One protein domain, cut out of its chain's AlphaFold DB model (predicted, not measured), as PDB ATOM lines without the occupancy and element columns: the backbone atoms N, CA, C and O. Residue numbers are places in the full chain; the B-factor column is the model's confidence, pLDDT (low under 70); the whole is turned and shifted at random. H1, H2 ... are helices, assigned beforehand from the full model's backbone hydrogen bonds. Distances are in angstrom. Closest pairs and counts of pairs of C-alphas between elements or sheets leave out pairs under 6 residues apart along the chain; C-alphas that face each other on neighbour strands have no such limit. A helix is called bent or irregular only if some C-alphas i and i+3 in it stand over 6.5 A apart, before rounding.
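This is residues 9 to 55 of the 117 residues of an uncharacterized protein of Blastocatellia bacterium AA13 (UniProt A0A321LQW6). One long helix, H1, makes nearly the whole length of this rod, and after its last residue, Tyr 45, the backbone turns aside into a short foot, residues 46 to 55, that holds the small helix H2. Residues 9 to 36, which belong to H1, stand free. The printed part has 47 residues with two named helices, H1 then H2 along the chain, and no named strand; the class is all helix. The whole is extended, with a radius of gyration of the C-alphas of 17.7 A, and the C-alphas span 54 by 19 by 6 A.

H1 takes residues 9 to 45, 37 residues, and measures 53.6 A from first to last C-alpha. It begins at C-alpha 9 at (39.836, 39.657, 3.058) and ends at C-alpha 45 at (6.954, 6.987, 29.880). H2 takes residues 49 to 53, from Pro 49 to Met 53, and ends at C-alpha 53 at (13.354, 15.970, 36.935).

H1 is not bent. A tight link of 3 residues joins H1 to H2. The two helices only just touch, with 3 pairs of C-alphas within 8 A. The closest C-alphas are those of Phe 41 and Pro 49, 6.7 A apart. H1 touches H2 with residues 38 to 42 alone, and the centres of the two helices are 23.8 A apart. In H1 and H2 every O i to N i+4 pair is within hydrogen-bond range.

The two C-alphas farthest apart are those of Glu 9 and Gly 46, at 54.3 A. The first and last printed C-alphas, those of Glu 9 and Gly 55, are 53.9 A apart. The printed part has no cut. The mean pLDDT of the printed part is 75.7, and the model's confidence is low, under 70, at residues 9 to 15, 45 to 47 and 49 to 55.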
ATOM      1  N   GLU A   9      41.207  39.192   2.834       59.97
ATOM      2  CA  GLU A   9      39.836  39.657   3.058       59.97
ATOM      3  C   GLU A   9      38.788  38.630   2.598       59.97
ATOM      4  O   GLU A   9      37.787  38.406   3.288       59.97
ATOM      5  N   LEU A  10      39.037  37.942   1.474       60.75
ATOM      6  CA  LEU A  10      38.173  36.868   0.975       60.75
ATOM      7  C   LEU A  10      38.258  35.627   1.873       60.75
ATOM      8  O   LEU A  10      37.225  35.026   2.181       60.75
ATOM      9  N   ASP A  11      39.448  35.282   2.367       60.03
ATOM     10  CA  ASP A  11      39.637  34.157   3.289       60.03
ATOM     11  C   ASP A  11      38.977  34.405   4.654       60.03
ATOM     12  O   ASP A  11      38.317  33.518   5.207       60.03
ATOM     13  N   ALA A  12      39.063  35.630   5.180       61.53
ATOM     14  CA  ALA A  12      38.393  36.013   6.421       61.53
ATOM     15  C   ALA A  12      36.858  36.014   6.283       61.53
ATOM     16  O   ALA A  12      36.154  35.534   7.182       61.53
ATOM     17  N   SER A  13      36.331  36.507   5.158       63.56
ATOM     18  CA  SER A  13      34.896  36.497   4.843       63.56
ATOM     19  C   SER A  13      34.351  35.068   4.708       63.56
ATOM     20  O   SER A  13      33.384  34.693   5.382       63.56
ATOM     21  N   ASN A  14      35.034  34.220   3.935       69.94
ATOM     22  CA  ASN A  14      34.660  32.820   3.738       69.94
ATOM     23  C   ASN A  14      34.715  32.017   5.044       69.94
ATOM     24  O   ASN A  14      33.828  31.202   5.311       69.94
ATOM     25  N   ARG A  15      35.709  32.277   5.904       69.19
ATOM     26  CA  ARG A  15      35.810  31.647   7.228       69.19
ATOM     27  C   ARG A  15      34.647  32.048   8.139       69.19
ATOM     28  O   ARG A  15      34.070  31.179   8.789       69.19
ATOM     29  N   ARG A  16      34.243  33.325   8.143       70.00
ATOM     30  CA  ARG A  16      33.069  33.801   8.904       70.00
ATOM     31  C   ARG A  16      31.765  33.173   8.411       70.00
ATOM     32  O   ARG A  16      30.953  32.756   9.234       70.00
ATOM     33  N   SER A  17      31.574  33.058   7.099       74.25
ATOM     34  CA  SER A  17      30.385  32.422   6.516       74.25
ATOM     35  C   SER A  17      30.309  30.929   6.842       74.25
ATOM     36  O   SER A  17      29.255  30.446   7.254       74.25
ATOM     37  N   ARG A  18      31.432  30.202   6.771       77.19
ATOM     38  CA  ARG A  18      31.494  28.780   7.156       77.19
ATOM     39  C   ARG A  18      31.174  28.564   8.635       77.19
ATOM     40  O   ARG A  18      30.391  27.678   8.955       77.19
ATOM     41  N   ILE A  19      31.715  29.401   9.526       81.75
ATOM     42  CA  ILE A  19      31.417  29.329  10.967       81.75
ATOM     43  C   ILE A  19      29.922  29.542  11.223       81.75
ATOM     44  O   ILE A  19      29.330  28.786  11.987       81.75
ATOM     45  N   LYS A  20      29.289  30.517  10.557       78.56
ATOM     46  CA  LYS A  20      27.842  30.752  10.690       78.56
ATOM     47  C   LYS A  20      27.019  29.541  10.255       78.56
ATOM     48  O   LYS A  20      26.108  29.152  10.976       78.56
ATOM     49  N   VAL A  21      27.350  28.925   9.119       83.88
ATOM     50  CA  VAL A  21      26.640  27.734   8.622       83.88
ATOM     51  C   VAL A  21      26.794  26.554   9.584       83.88
ATOM     52  O   VAL A  21      25.803  25.904   9.910       83.88
ATOM     53  N   VAL A  22      28.004  26.315  10.099       83.62
ATOM     54  CA  VAL A  22      28.256  25.259  11.094       83.62
ATOM     55  C   VAL A  22      27.491  25.529  12.388       83.62
ATOM     56  O   VAL A  22      26.893  24.613  12.941       83.62
ATOM     57  N   LEU A  23      27.455  26.780  12.849       88.12
ATOM     58  CA  LEU A  23      26.738  27.161  14.063       88.12
ATOM     59  C   LEU A  23      25.224  26.961  13.913       88.12
ATOM     60  O   LEU A  23      24.590  26.388  14.793       88.12
ATOM     61  N   ILE A  24      24.652  27.379  12.780       88.31
ATOM     62  CA  ILE A  24      23.229  27.181  12.473       88.31
ATOM     63  C   ILE A  24      22.909  25.686  12.380       88.31
ATOM     64  O   ILE A  24      21.918  25.238  12.955       88.31
ATOM     65  N   GLY A  25      23.765  24.902  11.719       84.50
ATOM     66  CA  GLY A  25      23.620  23.448  11.636       84.50
ATOM     67  C   GLY A  25      23.678  22.772  13.008       84.50
ATOM     68  O   GLY A  25      22.831  21.934  13.315       84.50
ATOM     69  N   ALA A  26      24.615  23.182  13.865       88.88
ATOM     70  CA  ALA A  26      24.740  22.669  15.224       88.88
ATOM     71  C   ALA A  26      23.488  22.979  16.057       88.88
ATOM     72  O   ALA A  26      22.903  22.067  16.639       88.88
ATOM     73  N   ILE A  27      23.019  24.231  16.046       91.19
ATOM     74  CA  ILE A  27      21.799  24.641  16.757       91.19
ATOM     75  C   ILE A  27      20.586  23.861  16.235       91.19
ATOM     76  O   ILE A  27      19.816  23.326  17.030       91.19
ATOM     77  N   GLY A  28      20.443  23.736  14.913       90.00
ATOM     78  CA  GLY A  28      19.357  22.977  14.295       90.00
ATOM     79  C   GLY A  28      19.365  21.503  14.706       90.00
ATOM     80  O   GLY A  28      18.336  20.975  15.123       90.00
ATOM     81  N   SER A  29      20.530  20.852  14.669       90.00
ATOM     82  CA  SER A  29      20.672  19.453  15.093       90.00
ATOM     83  C   SER A  29      20.335  19.249  16.573       90.00
ATOM     84  O   SER A  29      19.687  18.265  16.929       90.00
ATOM     85  N   LEU A  30      20.700  20.209  17.426       92.62
ATOM     86  CA  LEU A  30      20.446  20.162  18.861       92.62
ATOM     87  C   LEU A  30      18.953  20.339  19.165       92.62
ATOM     88  O   LEU A  30      18.406  19.603  19.984       92.62
ATOM     89  N   LEU A  31      18.271  21.240  18.449       92.19
ATOM     90  CA  LEU A  31      16.820  21.415  18.544       92.19
ATOM     91  C   LEU A  31      16.061  20.166  18.087       92.19
ATOM     92  O   LEU A  31      15.166  19.704  18.793       92.19
ATOM     93  N   ILE A  32      16.433  19.588  16.943       92.06
ATOM     94  CA  ILE A  32      15.797  18.367  16.427       92.06
ATOM     95  C   ILE A  32      16.028  17.199  17.392       92.06
ATOM     96  O   ILE A  32      15.085  16.481  17.729       92.06
ATOM     97  N   GLY A  33      17.260  17.035  17.880       89.50
ATOM     98  CA  GLY A  33      17.610  16.015  18.866       89.50
ATOM     99  C   GLY A  33      16.823  16.165  20.166       89.50
ATOM    100  O   GLY A  33      16.300  15.177  20.681       89.50
ATOM    101  N   ALA A  34      16.660  17.397  20.656       87.25
ATOM    102  CA  ALA A  34      15.831  17.677  21.820       87.25
ATOM    103  C   ALA A  34      14.370  17.285  21.561       87.25
ATOM    104  O   ALA A  34      13.818  16.486  22.310       87.25
ATOM    105  N   ILE A  35      13.752  17.758  20.476       87.19
ATOM    106  CA  ILE A  35      12.350  17.444  20.152       87.19
ATOM    107  C   ILE A  35      12.128  15.928  20.071       87.19
ATOM    108  O   ILE A  35      11.180  15.409  20.666       87.19
ATOM    109  N   LEU A  36      13.014  15.202  19.386       87.75
ATOM    110  CA  LEU A  36      12.947  13.743  19.296       87.75
ATOM    111  C   LEU A  36      13.075  13.078  20.667       87.75
ATOM    112  O   LEU A  36      12.262  12.215  20.994       87.75
ATOM    113  N   PHE A  37      14.041  13.496  21.485       85.94
ATOM    114  CA  PHE A  37      14.212  12.978  22.841       85.94
ATOM    115  C   PHE A  37      12.945  13.178  23.681       85.94
ATOM    116  O   PHE A  37      12.441  12.219  24.262       85.94
ATOM    117  N   PHE A  38      12.389  14.391  23.686       84.12
ATOM    118  CA  PHE A  38      11.150  14.714  24.396       84.12
ATOM    119  C   PHE A  38       9.974  13.865  23.912       84.12
ATOM    120  O   PHE A  38       9.224  13.334  24.727       84.12
ATOM    121  N   THR A  39       9.846  13.688  22.598       80.12
ATOM    122  CA  THR A  39       8.749  12.927  21.989       80.12
ATOM    123  C   THR A  39       8.851  11.442  22.331       80.12
ATOM    124  O   THR A  39       7.882  10.842  22.786       80.12
ATOM    125  N   ILE A  40      10.035  10.843  22.179       82.31
ATOM    126  CA  ILE A  40      10.278   9.432  22.509       82.31
ATOM    127  C   ILE A  40      10.070   9.188  24.004       82.31
ATOM    128  O   ILE A  40       9.456   8.191  24.388       82.31
ATOM    129  N   PHE A  41      10.558  10.094  24.852       80.12
ATOM    130  CA  PHE A  41      10.388   9.997  26.295       80.12
ATOM    131  C   PHE A  41       8.906  10.086  26.684       80.12
ATOM    132  O   PHE A  41       8.420   9.233  27.425       80.12
ATOM    133  N   ALA A  42       8.165  11.044  26.120       75.88
ATOM    134  CA  ALA A  42       6.731  11.186  26.351       75.88
ATOM    135  C   ALA A  42       5.941   9.948  25.898       75.88
ATOM    136  O   ALA A  42       5.077   9.481  26.634       75.88
ATOM    137  N   VAL A  43       6.266   9.368  24.737       74.12
ATOM    138  CA  VAL A  43       5.609   8.148  24.237       74.12
ATOM    139  C   VAL A  43       5.921   6.933  25.116       74.12
ATOM    140  O   VAL A  43       5.028   6.137  25.392       74.12
ATOM    141  N   ARG A  44       7.169   6.768  25.574       70.94
ATOM    142  CA  ARG A  44       7.559   5.597  26.377       70.94
ATOM    143  C   ARG A  44       7.100   5.658  27.826       70.94
ATOM    144  O   ARG A  44       6.715   4.632  28.374       70.94
ATOM    145  N   TYR A  45       7.180   6.830  28.444       65.56
ATOM    146  CA  TYR A  45       6.954   6.987  29.880       65.56
ATOM    147  C   TYR A  45       5.630   7.685  30.201       65.56
ATOM    148  O   TYR A  45       5.278   7.797  31.371       65.56
ATOM    149  N   GLY A  46       4.888   8.153  29.189       62.97
ATOM    150  CA  GLY A  46       3.618   8.864  29.370       62.97
ATOM    151  C   GLY A  46       3.764  10.212  30.083       62.97
ATOM    152  O   GLY A  46       2.775  10.777  30.545       62.97
ATOM    153  N   GLN A  47       4.993  10.715  30.225       64.69
ATOM    154  CA  GLN A  47       5.320  11.894  31.018       64.69
ATOM    155  C   GLN A  47       6.387  12.734  30.324       64.69
ATOM    156  O   GLN A  47       7.231  12.221  29.595       64.69
ATOM    157  N   ASN A  48       6.369  14.040  30.582       71.75
ATOM    158  CA  ASN A  48       7.423  14.937  30.125       71.75
ATOM    159  C   ASN A  48       8.671  14.741  31.015       71.75
ATOM    160  O   ASN A  48       8.517  14.703  32.238       71.75
ATOM    161  N   PRO A  49       9.903  14.673  30.476       66.25
ATOM    162  CA  PRO A  49      11.104  14.432  31.285       66.25
ATOM    163  C   PRO A  49      11.377  15.554  32.298       66.25
ATOM    164  O   PRO A  49      11.932  15.301  33.363       66.25
ATOM    165  N   PHE A  50      10.906  16.779  32.035       64.19
ATOM    166  CA  PHE A  50      10.911  17.855  33.031       64.19
ATOM    167  C   PHE A  50      10.006  17.566  34.235       64.19
ATOM    168  O   PHE A  50      10.358  17.927  35.350       64.19
ATOM    169  N   GLY A  51       8.877  16.878  34.044       56.78
ATOM    170  CA  GLY A  51       8.009  16.467  35.150       56.78
ATOM    171  C   GLY A  51       8.698  15.470  36.085       56.78
ATOM    172  O   GLY A  51       8.538  15.559  37.298       56.78
ATOM    173  N   VAL A  52       9.534  14.592  35.520       59.81
ATOM    174  CA  VAL A  52      10.354  13.628  36.270       59.81
ATOM    175  C   VAL A  52      11.508  14.328  36.999       59.81
ATOM    176  O   VAL A  52      11.736  14.054  38.172       59.81
ATOM    177  N   MET A  53      12.208  15.262  36.341       58.88
ATOM    178  CA  MET A  53      13.354  15.970  36.935       58.88
ATOM    179  C   MET A  53      12.966  17.007  37.996       58.88
ATOM    180  O   MET A  53      13.687  17.169  38.975       58.88
ATOM    181  N   PHE A  54      11.834  17.693  37.833       59.84
ATOM    182  CA  PHE A  54      11.383  18.736  38.762       59.84
ATOM    183  C   PHE A  54      10.334  18.250  39.767       59.84
ATOM    184  O   PHE A  54       9.717  19.062  40.454       59.84
ATOM    185  N   GLY A  55      10.127  16.932  39.874       49.75
ATOM    186  CA  GLY A  55       9.237  16.346  40.878       49.75
ATOM    187  C   GLY A  55       7.802  16.861  40.784       49.75
ATOM    188  O   GLY A  55       7.119  16.963  41.805       49.75
TER     189      GLY A  55